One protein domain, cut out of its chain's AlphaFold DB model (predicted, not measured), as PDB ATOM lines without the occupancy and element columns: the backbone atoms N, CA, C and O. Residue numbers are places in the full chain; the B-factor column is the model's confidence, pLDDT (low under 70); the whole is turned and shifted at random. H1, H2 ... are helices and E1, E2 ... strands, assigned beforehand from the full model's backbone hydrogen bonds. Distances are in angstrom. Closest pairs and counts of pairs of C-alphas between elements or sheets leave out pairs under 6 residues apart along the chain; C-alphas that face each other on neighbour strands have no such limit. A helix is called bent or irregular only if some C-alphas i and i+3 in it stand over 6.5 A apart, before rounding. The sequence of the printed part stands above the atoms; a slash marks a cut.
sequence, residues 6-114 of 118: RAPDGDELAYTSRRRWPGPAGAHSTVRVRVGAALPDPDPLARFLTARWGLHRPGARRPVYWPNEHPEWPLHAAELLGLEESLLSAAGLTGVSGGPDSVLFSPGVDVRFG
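AT A GLANCE: This is residues 6 to 114 of the 118 residues of the protein "Uncharacterized protein YqjF (DUF2071 family)" of Modestobacter sp. DSM 46791 (UniProt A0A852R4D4). Picture an open C: a twisted, bent sheet of E1, E2 and E5 makes one limb and the back, and past H1 the small hairpin of E3 and E4 makes the other limb. The tip of that hairpin, residues 58 to 63, sticks out, H2 sits at the end of the sheet's limb, and the long final stretch, residues 91 to 114, runs from H2 to E4, pairing on the way with E5. The printed part has 109 residues, in the order E1, E2, H1, E3, E4, E5, H2; both sheets, E1 - E2 - E5 and E3 - E4, are antiparallel. The class is mixed, helices and strands, with only 51 of the 109 residues in named elements. The whole is only just loose, close to compact, with a radius of gyration of the C-alphas of 16.1 A and spans of 48 by 33 by 25 A.

IN THESE COORDINATES: Find C-alpha 12 at (-53.159, -82.458, 0.605); there E1, residues 12 to 18, begins its 20.5 A. E2, residues 28 to 39, is the longest strand at 29.1 A and bends by 78 degrees at residue 36. Look next for H1, residues 44 to 50, 10.1 A, from C-alpha 44 at (-52.042, -67.381, -20.160). E3, residues 54 to 57, and E4, residues 64 to 69, measure 10.1 A and 16.4 A. E5, residues 75 to 85, spans 23.5 A and bends by 78 degrees at residue 81. H2, residues 87 to 90, 5.0 A, ends at C-alpha 90, at (-43.746, -96.345, -20.795).

HOW THE PARTS SIT: Start at the hairpin of E1 and E2, antiparallel at 147 degrees, where N 13 and O 33 are 2.8 A apart, within hydrogen-bond range. On the other side of E2 lies E5, antiparallel at 161 degrees, with N 36 and O 77 at 2.8 A. H1 is only just not on this sheet, with 4 pairs of C-alphas within 10 A. H2 is on it but only grazes it, with residues 87 to 90; its closest C-alpha pair with E2 is His 28 and Leu 87, 6.0 A. E3 and E4 form a hairpin, antiparallel at 150 degrees, with N 66 and O 55 at 2.8 A; E4 is apart from E2 and E5. Residues 104 to 105 pair antiparallel with residues 76 to 77 of E5, and residues 112 to 113 with residues 68 to 69 of E4. In H1 every O i to N i+4 pair is within hydrogen-bond range; H2 is too short for such a pair.

THE WHOLE: The C-alphas of Asp 9 and Arg 61, the two farthest apart, are 49.4 A from each other. The printed part has no cut, and no link between named elements is long. Mean pLDDT of the printed part is 90.6; look for low confidence, under 70, at residues 6 to 10.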
ATOM      1  N   ARG A   6     -57.647 -89.385  -1.731       55.25
ATOM      2  CA  ARG A   6     -57.728 -89.207  -0.276       55.25
ATOM      3  C   ARG A   6     -56.869 -88.031   0.133       55.25
ATOM      4  O   ARG A   6     -55.737 -87.923  -0.341       55.25
ATOM      5  N   ALA A   7     -57.411 -87.210   1.026       48.91
ATOM      6  CA  ALA A   7     -56.670 -86.162   1.700       48.91
ATOM      7  C   ALA A   7     -56.186 -86.649   3.071       48.91
ATOM      8  O   ALA A   7     -57.023 -86.896   3.944       48.91
ATOM      9  N   PRO A   8     -54.875 -86.838   3.287       46.69
ATOM     10  CA  PRO A   8     -54.303 -86.760   4.619       46.69
ATOM     11  C   PRO A   8     -54.130 -85.266   4.937       46.69
ATOM     12  O   PRO A   8     -53.360 -84.596   4.273       46.69
ATOM     13  N   ASP A   9     -54.889 -84.731   5.891       53.72
ATOM     14  CA  ASP A   9     -54.842 -83.318   6.309       53.72
ATOM     15  C   ASP A   9     -55.314 -82.289   5.261       53.72
ATOM     16  O   ASP A   9     -54.523 -81.549   4.689       53.72
ATOM     17  N   GLY A  10     -56.641 -82.224   5.068       65.62
ATOM     18  CA  GLY A  10     -57.427 -81.066   4.588       65.62
ATOM     19  C   GLY A  10     -57.190 -80.569   3.159       65.62
ATOM     20  O   GLY A  10     -58.130 -80.526   2.367       65.62
ATOM     21  N   ASP A  11     -55.942 -80.248   2.836       84.56
ATOM     22  CA  ASP A  11     -55.504 -79.579   1.615       84.56
ATOM     23  C   ASP A  11     -54.490 -80.421   0.826       84.56
ATOM     24  O   ASP A  11     -54.163 -80.083  -0.311       84.56
ATOM     25  N   GLU A  12     -53.977 -81.524   1.381       94.75
ATOM     26  CA  GLU A  12     -53.159 -82.458   0.605       94.75
ATOM     27  C   GLU A  12     -54.025 -83.476  -0.125       94.75
ATOM     28  O   GLU A  12     -54.993 -83.987   0.420       94.75
ATOM     29  N   LEU A  13     -53.673 -83.811  -1.362       94.62
ATOM     30  CA  LEU A  13     -54.388 -84.792  -2.170       94.62
ATOM     31  C   LEU A  13     -53.405 -85.748  -2.824       94.62
ATOM     32  O   LEU A  13     -52.409 -85.328  -3.414       94.62
ATOM     33  N   ALA A  14     -53.725 -87.039  -2.774       95.19
ATOM     34  CA  ALA A  14     -53.032 -88.064  -3.539       95.19
ATOM     35  C   ALA A  14     -53.914 -88.570  -4.688       95.19
ATOM     36  O   ALA A  14     -55.041 -89.005  -4.467       95.19
ATOM     37  N   TYR A  15     -53.381 -88.571  -5.907       93.38
ATOM     38  CA  TYR A  15     -53.995 -89.179  -7.082       93.38
ATOM     39  C   TYR A  15     -53.158 -90.369  -7.540       93.38
ATOM     40  O   TYR A  15     -52.020 -90.204  -7.978       93.38
ATOM     41  N   THR A  16     -53.733 -91.571  -7.465       95.38
ATOM     42  CA  THR A  16     -53.074 -92.804  -7.919       95.38
ATOM     43  C   THR A  16     -53.777 -93.381  -9.140       95.38
ATOM     44  O   THR A  16     -55.000 -93.543  -9.158       95.38
ATOM     45  N   SER A  17     -53.004 -93.764 -10.153       93.69
ATOM     46  CA  SER A  17     -53.513 -94.393 -11.369       93.69
ATOM     47  C   SER A  17     -52.613 -95.521 -11.874       93.69
ATOM     48  O   SER A  17     -51.407 -95.556 -11.629       93.69
ATOM     49  N   ARG A  18     -53.222 -96.471 -12.593       93.75
ATOM     50  CA  ARG A  18     -52.532 -97.565 -13.288       93.75
ATOM     51  C   ARG A  18     -53.089 -97.725 -14.697       93.75
ATOM     52  O   ARG A  18     -54.304 -97.829 -14.889       93.75
ATOM     53  N   ARG A  19     -52.197 -97.784 -15.682       92.00
ATOM     54  CA  ARG A  19     -52.511 -98.043 -17.086       92.00
ATOM     55  C   ARG A  19     -52.934 -99.500 -17.248       92.00
ATOM     56  O   ARG A  19     -52.165-100.419 -16.963       92.00
ATOM     57  N   ARG A  20     -54.162 -99.700 -17.728       91.00
ATOM     58  CA  ARG A  20     -54.699-101.030 -18.068       91.00
ATOM     59  C   ARG A  20     -54.461-101.400 -19.530       91.00
ATOM     60  O   ARG A  20     -54.195-102.553 -19.831       91.00
ATOM     61  N   TRP A  21     -54.575-100.422 -20.424       86.12
ATOM     62  CA  TRP A  21     -54.416-100.559 -21.871       86.12
ATOM     63  C   TRP A  21     -54.181 -99.158 -22.478       86.12
ATOM     64  O   TRP A  21     -54.687 -98.190 -21.900       86.12
ATOM     65  N   PRO A  22     -53.468 -99.007 -23.614       80.38
ATOM     66  CA  PRO A  22     -52.668-100.020 -24.313       80.38
ATOM     67  C   PRO A  22     -51.426-100.429 -23.506       80.38
ATOM     68  O   PRO A  22     -51.129 -99.822 -22.478       80.38
ATOM     69  N   GLY A  23     -50.751-101.499 -23.933       78.38
ATOM     70  CA  GLY A  23     -49.563-102.016 -23.250       78.38
ATOM     71  C   GLY A  23     -48.360-101.054 -23.291       78.38
ATOM     72  O   GLY A  23     -48.350-100.147 -24.125       78.38
ATOM     73  N   PRO A  24     -47.349-101.257 -22.423       80.88
ATOM     74  CA  PRO A  24     -47.284-102.289 -21.384       80.88
ATOM     75  C   PRO A  24     -48.237-101.993 -20.212       80.88
ATOM     76  O   PRO A  24     -48.401-100.851 -19.779       80.88
ATOM     77  N   ALA A  25     -48.908-103.034 -19.714       84.94
ATOM     78  CA  ALA A  25     -49.775-102.919 -18.545       84.94
ATOM     79  C   ALA A  25     -48.940-102.664 -17.279       84.94
ATOM     80  O   ALA A  25     -47.803-103.116 -17.179       84.94
ATOM     81  N   GLY A  26     -49.514-101.961 -16.301       87.25
ATOM     82  CA  GLY A  26     -48.871-101.750 -14.998       87.25
ATOM     83  C   GLY A  26     -48.034-100.475 -14.876       87.25
ATOM     84  O   GLY A  26     -47.641-100.135 -13.759       87.25
ATOM     85  N   ALA A  27     -47.840 -99.721 -15.966       94.56
ATOM     86  CA  ALA A  27     -47.360 -98.345 -15.861       94.56
ATOM     87  C   ALA A  27     -48.285 -97.558 -14.919       94.56
ATOM     88  O   ALA A  27     -49.513 -97.683 -14.988       94.56
ATOM     89  N   HIS A  28     -47.709 -96.788 -14.009       94.69
ATOM     90  CA  HIS A  28     -48.417 -96.196 -12.879       94.69
ATOM     91  C   HIS A  28     -48.011 -94.743 -12.675       94.69
ATOM     92  O   HIS A  28     -46.974 -94.303 -13.168       94.69
ATOM     93  N   SER A  29     -48.837 -94.018 -11.936       94.12
ATOM     94  CA  SER A  29     -48.513 -92.688 -11.439       94.12
ATOM     95  C   SER A  29     -49.206 -92.467 -10.104       94.12
ATOM     96  O   SER A  29     -50.402 -92.745  -9.978       94.12
ATOM     97  N   THR A  30     -48.445 -91.968  -9.143       96.38
ATOM     98  CA  THR A  30     -48.899 -91.421  -7.873       96.38
ATOM     99  C   THR A  30     -48.433 -89.974  -7.821       96.38
ATOM    100  O   THR A  30     -47.232 -89.704  -7.831       96.38
ATOM    101  N   VAL A  31     -49.379 -89.044  -7.761       96.25
ATOM    102  CA  VAL A  31     -49.112 -87.610  -7.615       96.25
ATOM    103  C   VAL A  31     -49.654 -87.172  -6.265       96.25
ATOM    104  O   VAL A  31     -50.809 -87.457  -5.957       96.25
ATOM    105  N   ARG A  32     -48.835 -86.500  -5.459       97.06
ATOM    106  CA  ARG A  32     -49.240 -85.887  -4.193       97.06
ATOM    107  C   ARG A  32     -49.061 -84.386  -4.293       97.06
ATOM    108  O   ARG A  32     -47.973 -83.932  -4.642       97.06
ATOM    109  N   VAL A  33     -50.106 -83.638  -3.981       97.19
ATOM    110  CA  VAL A  33     -50.090 -82.174  -4.028       97.19
ATOM    111  C   VAL A  33     -50.643 -81.580  -2.748       97.19
ATOM    112  O   VAL A  33     -51.482 -82.209  -2.114       97.19
ATOM    113  N   ARG A  34     -50.223 -80.360  -2.417       96.69
ATOM    114  CA  ARG A  34     -50.940 -79.474  -1.497       96.69
ATOM    115  C   ARG A  34     -51.687 -78.430  -2.310       96.69
ATOM    116  O   ARG A  34     -51.078 -77.736  -3.123       96.69
ATOM    117  N   VAL A  35     -52.993 -78.335  -2.117       96.75
ATOM    118  CA  VAL A  35     -53.842 -77.342  -2.770       96.75
ATOM    119  C   VAL A  35     -53.619 -75.987  -2.104       96.75
ATOM    120  O   VAL A  35     -53.637 -75.863  -0.885       96.75
ATOM    121  N   GLY A  36     -53.379 -74.970  -2.923       95.69
ATOM    122  CA  GLY A  36     -53.190 -73.589  -2.506       95.69
ATOM    123  C   GLY A  36     -54.390 -72.700  -2.835       95.69
ATOM    124  O   GLY A  36     -55.526 -73.147  -3.023       95.69
ATOM    125  N   ALA A  37     -54.119 -71.398  -2.912       95.31
ATOM    126  CA  ALA A  37     -55.134 -70.386  -3.174       95.31
ATOM    127  C   ALA A  37     -55.828 -70.579  -4.533       95.31
ATOM    128  O   ALA A  37     -55.217 -71.030  -5.508       95.31
ATOM    129  N   ALA A  38     -57.102 -70.186  -4.596       96.31
ATOM    130  CA  ALA A  38     -57.844 -70.098  -5.847       96.31
ATOM    131  C   ALA A  38     -57.204 -69.064  -6.789       96.31
ATOM    132  O   ALA A  38     -56.710 -68.023  -6.353       96.31
ATOM    133  N   LEU A  39     -57.257 -69.348  -8.086       96.56
ATOM    134  CA  LEU A  39     -56.745 -68.514  -9.166       96.56
ATOM    135  C   LEU A  39     -57.933 -68.018 -10.005       96.56
ATOM    136  O   LEU A  39     -58.282 -68.658 -10.996       96.56
ATOM    137  N   PRO A  40     -58.590 -66.906  -9.615       94.94
ATOM    138  CA  PRO A  40     -59.742 -66.376 -10.349       94.94
ATOM    139  C   PRO A  40     -59.357 -65.778 -11.708       94.94
ATOM    140  O   PRO A  40     -60.208 -65.661 -12.583       94.94
ATOM    141  N   ASP A  41     -58.086 -65.405 -11.876       94.94
ATOM    142  CA  ASP A  41     -57.517 -64.923 -13.130       94.94
ATOM    143  C   ASP A  41     -56.241 -65.722 -13.455       94.94
ATOM    144  O   ASP A  41     -55.131 -65.282 -13.147       94.94
ATOM    145  N   PRO A  42     -56.377 -66.957 -13.974       93.62
ATOM    146  CA  PRO A  42     -55.229 -67.803 -14.275       93.62
ATOM    147  C   PRO A  42     -54.382 -67.182 -15.385       93.62
ATOM    148  O   PRO A  42     -54.914 -66.571 -16.312       93.62
ATOM    149  N   ASP A  43     -53.064 -67.363 -15.319       94.25
ATOM    150  CA  ASP A  43     -52.156 -66.828 -16.333       94.25
ATOM    151  C   ASP A  43     -52.401 -67.451 -17.732       94.25
ATOM    152  O   ASP A  43     -53.104 -68.465 -17.871       94.25
ATOM    153  N   PRO A  44     -51.832 -66.872 -18.807       94.88
ATOM    154  CA  PRO A  44     -52.042 -67.381 -20.160       94.88
ATOM    155  C   PRO A  44     -51.627 -68.845 -20.367       94.88
ATOM    156  O   PRO A  44     -52.263 -69.541 -21.161       94.88
ATOM    157  N   LEU A  45     -50.590 -69.329 -19.675       94.50
ATOM    158  CA  LEU A  45     -50.141 -70.717 -19.783       94.50
ATOM    159  C   LEU A  45     -51.141 -71.658 -19.105       94.50
ATOM    160  O   LEU A  45     -51.547 -72.652 -19.707       94.50
ATOM    161  N   ALA A  46     -51.598 -71.324 -17.899       95.06
ATOM    162  CA  ALA A  46     -52.611 -72.076 -17.170       95.06
ATOM    163  C   ALA A  46     -53.920 -72.174 -17.969       95.06
ATOM    164  O   ALA A  46     -54.463 -73.274 -18.134       95.06
ATOM    165  N   ARG A  47     -54.384 -71.060 -18.559       93.62
ATOM    166  CA  ARG A  47     -55.541 -71.065 -19.472       93.62
ATOM    167  C   ARG A  47     -55.281 -71.941 -20.691       93.62
ATOM    168  O   ARG A  47     -56.096 -72.797 -21.007       93.62
ATOM    169  N   PHE A  48     -54.131 -71.799 -21.347       92.25
ATOM    170  CA  PHE A  48     -53.792 -72.603 -22.524       92.25
ATOM    171  C   PHE A  48     -53.756 -74.115 -22.243       92.25
ATOM    172  O   PHE A  48     -54.135 -74.917 -23.105       92.25
ATOM    173  N   LEU A  49     -53.283 -74.526 -21.064       92.12
ATOM    174  CA  LEU A  49     -53.187 -75.933 -20.677       92.12
ATOM    175  C   LEU A  49     -54.548 -76.551 -20.317       92.12
ATOM    176  O   LEU A  49     -54.721 -77.753 -20.527       92.12
ATOM    177  N   THR A  50     -55.503 -75.758 -19.819       92.50
ATOM    178  CA  THR A  50     -56.760 -76.258 -19.219       92.50
ATOM    179  C   THR A  50     -58.024 -75.913 -20.013       92.50
ATOM    180  O   THR A  50     -58.974 -76.695 -20.032       92.50
ATOM    181  N   ALA A  51     -58.043 -74.790 -20.728       90.62
ATOM    182  CA  ALA A  51     -59.181 -74.302 -21.501       90.62
ATOM    183  C   ALA A  51     -59.113 -74.795 -22.959       90.62
ATOM    184  O   ALA A  51     -58.867 -74.033 -23.895       90.62
ATOM    185  N   ARG A  52     -59.260 -76.113 -23.158       85.81
ATOM    186  CA  ARG A  52     -59.195 -76.753 -24.485       85.81
ATOM    187  C   ARG A  52     -60.525 -77.410 -24.852       85.81
ATOM    188  O   ARG A  52     -60.868 -78.476 -24.342       85.81
ATOM    189  N   TRP A  53     -61.211 -76.803 -25.821       87.44
ATOM    190  CA  TRP A  53     -62.544 -77.190 -26.314       87.44
ATOM    191  C   TRP A  53     -62.536 -78.142 -27.525       87.44
ATOM    192  O   TRP A  53     -63.449 -78.156 -28.358       87.44
ATOM    193  N   GLY A  54     -61.497 -78.972 -27.628       88.19
ATOM    194  CA  GLY A  54     -61.549 -80.176 -28.450       88.19
ATOM    195  C   GLY A  54     -60.402 -81.133 -28.166       88.19
ATOM    196  O   GLY A  54     -59.343 -80.735 -27.680       88.19
ATOM    197  N   LEU A  55     -60.581 -82.399 -28.541       90.38
ATOM    198  CA  LEU A  55     -59.493 -83.376 -28.572       90.38
ATOM    199  C   LEU A  55     -59.429 -84.110 -29.908       90.38
ATOM    200  O   LEU A  55     -60.441 -84.339 -30.573       90.38
ATOM    201  N   HIS A  56     -58.219 -84.506 -30.292       91.12
ATOM    202  CA  HIS A  56     -57.980 -85.343 -31.460       91.12
ATOM    203  C   HIS A  56     -57.801 -86.790 -31.023       91.12
ATOM    204  O   HIS A  56     -57.112 -87.075 -30.043       91.12
ATOM    205  N   ARG A  57     -58.387 -87.719 -31.776       87.75
ATOM    206  CA  ARG A  57     -58.179 -89.154 -31.557       87.75
ATOM    207  C   ARG A  57     -57.920 -89.892 -32.868       87.75
ATOM    208  O   ARG A  57     -58.356 -89.424 -33.924       87.75
ATOM    209  N   PRO A  58     -57.272 -91.069 -32.822       88.25
ATOM    210  CA  PRO A  58     -57.160 -91.931 -33.990       88.25
ATOM    211  C   PRO A  58     -58.547 -92.291 -34.541       88.25
ATOM    212  O   PRO A  58     -59.412 -92.782 -33.809       88.25
ATOM    213  N   GLY A  59     -58.762 -92.038 -35.831       86.19
ATOM    214  CA  GLY A  59     -59.895 -92.561 -36.594       86.19
ATOM    215  C   GLY A  59     -59.459 -93.699 -37.518       86.19
ATOM    216  O   GLY A  59     -58.273 -93.967 -37.672       86.19
ATOM    217  N   ALA A  60     -60.417 -94.362 -38.172       85.62
ATOM    218  CA  ALA A  60     -60.138 -95.539 -39.009       85.62
ATOM    219  C   ALA A  60     -59.241 -95.260 -40.235       85.62
ATOM    220  O   ALA A  60     -58.647 -96.183 -40.778       85.62
ATOM    221  N   ARG A  61     -59.180 -94.006 -40.701       89.94
ATOM    222  CA  ARG A  61     -58.356 -93.587 -41.856       89.94
ATOM    223  C   ARG A  61     -57.517 -92.342 -41.584       89.94
ATOM    224  O   ARG A  61     -56.406 -92.234 -42.079       89.94
ATOM    225  N   ARG A  62     -58.072 -91.392 -40.830       89.44
ATOM    226  CA  ARG A  62     -57.433 -90.132 -40.439       89.44
ATOM    227  C   ARG A  62     -57.786 -89.805 -38.986       89.44
ATOM    228  O   ARG A  62     -58.792 -90.339 -38.504       89.44
ATOM    229  N   PRO A  63     -57.012 -88.949 -38.299       92.62
ATOM    230  CA  PRO A  63     -57.424 -88.384 -37.021       92.62
ATOM    231  C   PRO A  63     -58.807 -87.733 -37.133       92.62
ATOM    232  O   PRO A  63     -59.132 -87.143 -38.163       92.62
ATOM    233  N   VAL A  64     -59.622 -87.865 -36.089       93.06
ATOM    234  CA  VAL A  64     -60.932 -87.203 -35.997       93.06
ATOM    235  C   VAL A  64     -60.915 -86.179 -34.875       93.06
ATOM    236  O   VAL A  64     -60.299 -86.415 -33.829       93.06
ATOM    237  N   TYR A  65     -61.607 -85.065 -35.099       92.25
ATOM    238  CA  TYR A  65     -61.803 -84.027 -34.098       92.25
ATOM    239  C   TYR A  65     -63.052 -84.335 -33.273       92.25
ATOM    240  O   TYR A  65     -64.126 -84.617 -33.816       92.25
ATOM    241  N   TRP A  66     -62.920 -84.292 -31.952       92.81
ATOM    242  CA  TRP A  66     -64.025 -84.462 -31.025       92.81
ATOM    243  C   TRP A  66     -64.225 -83.167 -30.231       92.81
ATOM    244  O   TRP A  66     -63.403 -82.875 -29.359       92.81
ATOM    245  N   PRO A  67     -65.279 -82.381 -30.522       91.56
ATOM    246  CA  PRO A  67     -65.570 -81.183 -29.745       91.56
ATOM    247  C   PRO A  67     -65.970 -81.554 -28.313       91.56
ATOM    248  O   PRO A  67     -66.810 -82.440 -28.107       91.56
ATOM    249  N   ASN A  68     -65.406 -80.837 -27.345       91.38
ATOM    250  CA  ASN A  68     -65.869 -80.812 -25.962       91.38
ATOM    251  C   ASN A  68     -66.177 -79.370 -25.551       91.38
ATOM    252  O   ASN A  68     -65.461 -78.437 -25.892       91.38
ATOM    253  N   GLU A  69     -67.253 -79.207 -24.801       91.44
ATOM    254  CA  GLU A  69     -67.652 -77.946 -24.198       91.44
ATOM    255  C   GLU A  69     -67.516 -78.072 -22.684       91.44
ATOM    256  O   GLU A  69     -67.951 -79.067 -22.095       91.44
ATOM    257  N   HIS A  70     -66.891 -77.078 -22.070       92.44
ATOM    258  CA  HIS A  70     -66.827 -76.913 -20.626       92.44
ATOM    259  C   HIS A  70     -66.631 -75.420 -20.317       92.44
ATOM    260  O   HIS A  70     -65.991 -74.725 -21.114       92.44
ATOM    261  N   PRO A  71     -67.159 -74.897 -19.199       92.50
ATOM    262  CA  PRO A  71     -66.738 -73.588 -18.711       92.50
ATOM    263  C   PRO A  71     -65.250 -73.621 -18.343       92.50
ATOM    264  O   PRO A  71     -64.657 -74.696 -18.219       92.50
ATOM    265  N   GLU A  72     -64.621 -72.461 -18.170       93.12
ATOM    266  CA  GLU A  72     -63.249 -72.430 -17.654       93.12
ATOM    267  C   GLU A  72     -63.155 -73.198 -16.330       93.12
ATOM    268  O   GLU A  72     -64.078 -73.188 -15.510       93.12
ATOM    269  N   TRP A  73     -62.051 -73.922 -16.152       94.75
ATOM    270  CA  TRP A  73     -61.856 -74.719 -14.949       94.75
ATOM    271  C   TRP A  73     -61.697 -73.777 -13.749       94.75
ATOM    272  O   TRP A  73     -60.918 -72.828 -13.837       94.75
ATOM    273  N   PRO A  74     -62.362 -74.032 -12.609       95.19
ATOM    274  CA  PRO A  74     -61.998 -73.371 -11.364       95.19
ATOM    275  C   PRO A  74     -60.610 -73.873 -10.956       95.19
ATOM    276  O   PRO A  74     -60.451 -75.053 -10.635       95.19
ATOM    277  N   LEU A  75     -59.597 -73.011 -11.032       96.75
ATOM    278  CA  LEU A  75     -58.205 -73.385 -10.787       96.75
ATOM    279  C   LEU A  75     -57.723 -72.922  -9.416       96.75
ATOM    280  O   LEU A  75     -58.103 -71.865  -8.921       96.75
ATOM    281  N   HIS A  76     -56.836 -73.717  -8.837       96.81
ATOM    282  CA  HIS A  76     -56.060 -73.413  -7.647       96.81
ATOM    283  C   HIS A  76     -54.578 -73.607  -7.953       96.81
ATOM    284  O   HIS A  76     -54.206 -74.516  -8.707       96.81
ATOM    285  N   ALA A  77     -53.733 -72.795  -7.320       96.31
ATOM    286  CA  ALA A  77     -52.318 -73.113  -7.218       96.31
ATOM    287  C   ALA A  77     -52.159 -74.460  -6.500       96.31
ATOM    288  O   ALA A  77     -52.982 -74.816  -5.653       96.31
ATOM    289  N   ALA A  78     -51.113 -75.211  -6.818       96.81
ATOM    290  CA  ALA A  78     -50.806 -76.434  -6.100       96.81
ATOM    291  C   ALA A  78     -49.293 -76.633  -5.989       96.81
ATOM    292  O   ALA A  78     -48.540 -76.346  -6.915       96.81
ATOM    293  N   GLU A  79     -48.855 -77.125  -4.838       96.25
ATOM    294  CA  GLU A  79     -47.468 -77.490  -4.572       96.25
ATOM    295  C   GLU A  79     -47.308 -78.994  -4.788       96.25
ATOM    296  O   GLU A  79     -48.090 -79.782  -4.255       96.25
ATOM    297  N   LEU A  80     -46.301 -79.415  -5.557       97.19
ATOM    298  CA  LEU A  80     -45.991 -80.835  -5.698       97.19
ATOM    299  C   LEU A  80     -45.248 -81.337  -4.454       97.19
ATOM    300  O   LEU A  80     -44.121 -80.927  -4.197       97.19
ATOM    301  N   LEU A  81     -45.852 -82.282  -3.736       96.56
ATOM    302  CA  LEU A  81     -45.252 -82.936  -2.567       96.56
ATOM    303  C   LEU A  81     -44.539 -84.238  -2.933       96.56
ATOM    304  O   LEU A  81     -43.625 -84.678  -2.238       96.56
ATOM    305  N   GLY A  82     -44.975 -84.885  -4.012       95.75
ATOM    306  CA  GLY A  82     -44.362 -86.115  -4.489       95.75
ATOM    307  C   GLY A  82     -44.906 -86.551  -5.840       95.75
ATOM    308  O   GLY A  82     -46.101 -86.443  -6.111       95.75
ATOM    309  N   LEU A  83     -44.014 -87.075  -6.673       96.06
ATOM    310  CA  LEU A  83     -44.336 -87.663  -7.964       96.06
ATOM    311  C   LEU A  83     -43.578 -88.981  -8.099       96.06
ATOM    312  O   LEU A  83     -42.352 -88.994  -8.165       96.06
ATOM    313  N   GLU A  84     -44.320 -90.080  -8.148       94.94
ATOM    314  CA  GLU A  84     -43.792 -91.406  -8.463       94.94
ATOM    315  C   GLU A  84     -44.530 -91.920  -9.693       94.94
ATOM    316  O   GLU A  84     -45.738 -92.162  -9.645       94.94
ATOM    317  N   GLU A  85     -43.842 -92.046 -10.824       93.94
ATOM    318  CA  GLU A  85     -44.486 -92.452 -12.066       93.94
ATOM    319  C   GLU A  85     -43.566 -93.239 -13.003       93.94
ATOM    320  O   GLU A  85     -42.343 -93.196 -12.910       93.94
ATOM    321  N   SER A  86     -44.190 -93.989 -13.907       93.31
ATOM    322  CA  SER A  86     -43.537 -94.718 -15.004       93.31
ATOM    323  C   SER A  86     -44.248 -94.510 -16.346       93.31
ATOM    324  O   SER A  86     -43.918 -95.156 -17.340       93.31
ATOM    325  N   LEU A  87     -45.252 -93.630 -16.388       92.31
ATOM    326  CA  LEU A  87     -46.064 -93.344 -17.564       92.31
ATOM    327  C   LEU A  87     -45.250 -92.685 -18.678       92.31
ATOM    328  O   LEU A  87     -45.491 -93.024 -19.838       92.31
ATOM    329  N   LEU A  88     -44.314 -91.786 -18.353       91.94
ATOM    330  CA  LEU A  88     -43.479 -91.103 -19.347       91.94
ATOM    331  C   LEU A  88     -42.525 -92.081 -20.035       91.94
ATOM    332  O   LEU A  88     -42.524 -92.196 -21.262       91.94
ATOM    333  N   SER A  89     -41.793 -92.867 -19.245       92.00
ATOM    334  CA  SER A  89     -40.924 -93.932 -19.759       92.00
ATOM    335  C   SER A  89     -41.713 -94.972 -20.565       92.00
ATOM    336  O   SER A  89     -41.339 -95.295 -21.693       92.00
ATOM    337  N   ALA A  90     -42.873 -95.419 -20.067       92.38
ATOM    338  CA  ALA A  90     -43.746 -96.345 -20.795       92.38
ATOM    339  C   ALA A  90     -44.311 -95.758 -22.103       92.38
ATOM    340  O   ALA A  90     -44.717 -96.515 -22.983       92.38
ATOM    341  N   ALA A  91     -44.342 -94.428 -22.241       90.62
ATOM    342  CA  ALA A  91     -44.700 -93.727 -23.472       90.62
ATOM    343  C   ALA A  91     -43.495 -93.464 -24.402       90.62
ATOM    344  O   ALA A  91     -43.673 -92.860 -25.458       90.62
ATOM    345  N   GLY A  92     -42.287 -93.913 -24.040       92.44
ATOM    346  CA  GLY A  92     -41.055 -93.716 -24.812       92.44
ATOM    347  C   GLY A  92     -40.341 -92.384 -24.554       92.44
ATOM    348  O   GLY A  92     -39.391 -92.061 -25.261       92.44
ATOM    349  N   LEU A  93     -40.762 -91.612 -23.547       92.56
ATOM    350  CA  LEU A  93     -40.204 -90.299 -23.201       92.56
ATOM    351  C   LEU A  93     -39.126 -90.411 -22.112       92.56
ATOM    352  O   LEU A  93     -39.206 -89.780 -21.064       92.56
ATOM    353  N   THR A  94     -38.110 -91.240 -22.342       88.94
ATOM    354  CA  THR A  94     -37.111 -91.615 -21.322       88.94
ATOM    355  C   THR A  94     -36.172 -90.486 -20.882       88.94
ATOM    356  O   THR A  94     -35.497 -90.632 -19.869       88.94
ATOM    357  N   GLY A  95     -36.116 -89.370 -21.616       88.44
ATOM    358  CA  GLY A  95     -35.293 -88.200 -21.277       88.44
ATOM    359  C   GLY A  95     -35.992 -87.150 -20.409       88.44
ATOM    360  O   GLY A  95     -35.364 -86.162 -20.035       88.44
ATOM    361  N   VAL A  96     -37.280 -87.330 -20.106       91.44
ATOM    362  CA  VAL A  96     -38.036 -86.394 -19.266       91.44
ATOM    363  C   VAL A  96     -37.867 -86.807 -17.808       91.44
ATOM    364  O   VAL A  96     -38.188 -87.932 -17.434       91.44
ATOM    365  N   SER A  97     -37.332 -85.904 -16.992       86.81
ATOM    366  CA  SER A  97     -37.069 -86.135 -15.570       86.81
ATOM    367  C   SER A  97     -37.285 -84.849 -14.772       86.81
ATOM    368  O   SER A  97     -37.327 -83.765 -15.349       86.81
ATOM    369  N   GLY A  98     -37.407 -84.976 -13.450       88.75
ATOM    370  CA  GLY A  98     -37.702 -83.856 -12.557       88.75
ATOM    371  C   GLY A  98     -39.200 -83.620 -12.351       88.75
ATOM    372  O   GLY A  98     -40.040 -84.417 -12.767       88.75
ATOM    373  N   GLY A  99     -39.521 -82.540 -11.636       90.75
ATOM    374  CA  GLY A  99     -40.900 -82.100 -11.433       90.75
ATOM    375  C   GLY A  99     -41.475 -81.418 -12.683       90.75
ATOM    376  O   GLY A  99     -40.712 -80.944 -13.523       90.75
ATOM    377  N   PRO A 100     -42.808 -81.357 -12.822       93.75
ATOM    378  CA  PRO A 100     -43.454 -80.631 -13.905       93.75
ATOM    379  C   PRO A 100     -43.276 -79.115 -13.731       93.75
ATOM    380  O   PRO A 100     -43.311 -78.606 -12.613       93.75
ATOM    381  N   ASP A 101     -43.189 -78.387 -14.844       92.31
ATOM    382  CA  ASP A 101     -43.085 -76.917 -14.843       92.31
ATOM    383  C   ASP A 101     -44.368 -76.213 -14.359       92.31
ATOM    384  O   ASP A 101     -44.356 -75.029 -14.034       92.31
ATOM    385  N   SER A 102     -45.496 -76.929 -14.334       94.75
ATOM    386  CA  SER A 102     -46.809 -76.412 -13.952       94.75
ATOM    387  C   SER A 102     -47.540 -77.418 -13.068       94.75
ATOM    388  O   SER A 102     -47.736 -78.569 -13.462       94.75
ATOM    389  N   VAL A 103     -48.017 -76.961 -11.908       96.75
ATOM    390  CA  VAL A 103     -48.805 -77.753 -10.954       96.75
ATOM    391  C   VAL A 103     -50.054 -76.958 -10.582       96.75
ATOM    392  O   VAL A 103     -49.976 -75.883  -9.992       96.75
ATOM    393  N   LEU A 104     -51.216 -77.479 -10.970       96.62
ATOM    394  CA  LEU A 104     -52.520 -76.854 -10.753       96.62
ATOM    395  C   LEU A 104     -53.490 -77.893 -10.202       96.62
ATOM    396  O   LEU A 104     -53.415 -79.073 -10.553       96.62
ATOM    397  N   PHE A 105     -54.429 -77.437  -9.382       96.00
ATOM    398  CA  PHE A 105     -55.550 -78.243  -8.920       96.00
ATOM    399  C   PHE A 105     -56.870 -77.639  -9.397       96.00
ATOM    400  O   PHE A 105     -57.001 -76.428  -9.554       96.00
ATOM    401  N   SER A 106     -57.864 -78.497  -9.600       94.88
ATOM    402  CA  SER A 106     -59.247 -78.084  -9.776       94.88
ATOM    403  C   SER A 106     -60.172 -79.079  -9.081       94.88
ATOM    404  O   SER A 106     -59.944 -80.286  -9.210       94.88
ATOM    405  N   PRO A 107     -61.245 -78.616  -8.414       92.38
ATOM    406  CA  PRO A 107     -62.278 -79.502  -7.880       92.38
ATOM    407  C   PRO A 107     -63.088 -80.215  -8.978       92.38
ATOM    408  O   PRO A 107     -63.895 -81.090  -8.670       92.38
ATOM    409  N   GLY A 108     -62.864 -79.874 -10.251       91.25
ATOM    410  CA  GLY A 108     -63.524 -80.470 -11.404       91.25
ATOM    411  C   GLY A 108     -64.439 -79.485 -12.121       91.25
ATOM    412  O   GLY A 108     -64.718 -78.386 -11.645       91.25
ATOM    413  N   VAL A 109     -64.890 -79.897 -13.303       91.50
ATOM    414  CA  VAL A 109     -65.796 -79.126 -14.149       91.50
ATOM    415  C   VAL A 109     -66.746 -80.069 -14.879       91.50
ATOM    416  O   VAL A 109     -66.370 -81.194 -15.224       91.50
ATOM    417  N   ASP A 110     -67.964 -79.607 -15.142       92.38
ATOM    418  CA  ASP A 110     -68.894 -80.324 -16.005       92.38
ATOM    419  C   ASP A 110     -68.448 -80.225 -17.467       92.38
ATOM    420  O   ASP A 110     -68.207 -79.138 -17.997       92.38
ATOM    421  N   VAL A 111     -68.359 -81.376 -18.134       91.25
ATOM    422  CA  VAL A 111     -67.916 -81.475 -19.531       91.25
ATOM    423  C   VAL A 111     -68.997 -82.127 -20.381       91.25
ATOM    424  O   VAL A 111     -69.551 -83.171 -20.028       91.25
ATOM    425  N   ARG A 112     -69.258 -81.549 -21.554       91.62
ATOM    426  CA  ARG A 112     -70.150 -82.108 -22.576       91.62
ATOM    427  C   ARG A 112     -69.356 -82.460 -23.823       91.62
ATOM    428  O   ARG A 112     -68.626 -81.636 -24.359       91.62
ATOM    429  N   PHE A 113     -69.537 -83.676 -24.322       89.81
ATOM    430  CA  PHE A 113     -68.910 -84.138 -25.559       89.81
ATOM    431  C   PHE A 113     -69.921 -84.156 -26.705       89.81
ATOM    432  O   PHE A 113     -71.008 -84.724 -26.579       89.81
ATOM    433  N   GLY A 114     -69.558 -83.543 -27.833       87.38
ATOM    434  CA  GLY A 114     -70.376 -83.530 -29.046       87.38
ATOM    435  C   GLY A 114     -70.221 -84.801 -29.889       87.38
ATOM    436  O   GLY A 114     -69.578 -85.772 -29.491       87.38
TER     437      GLY A 114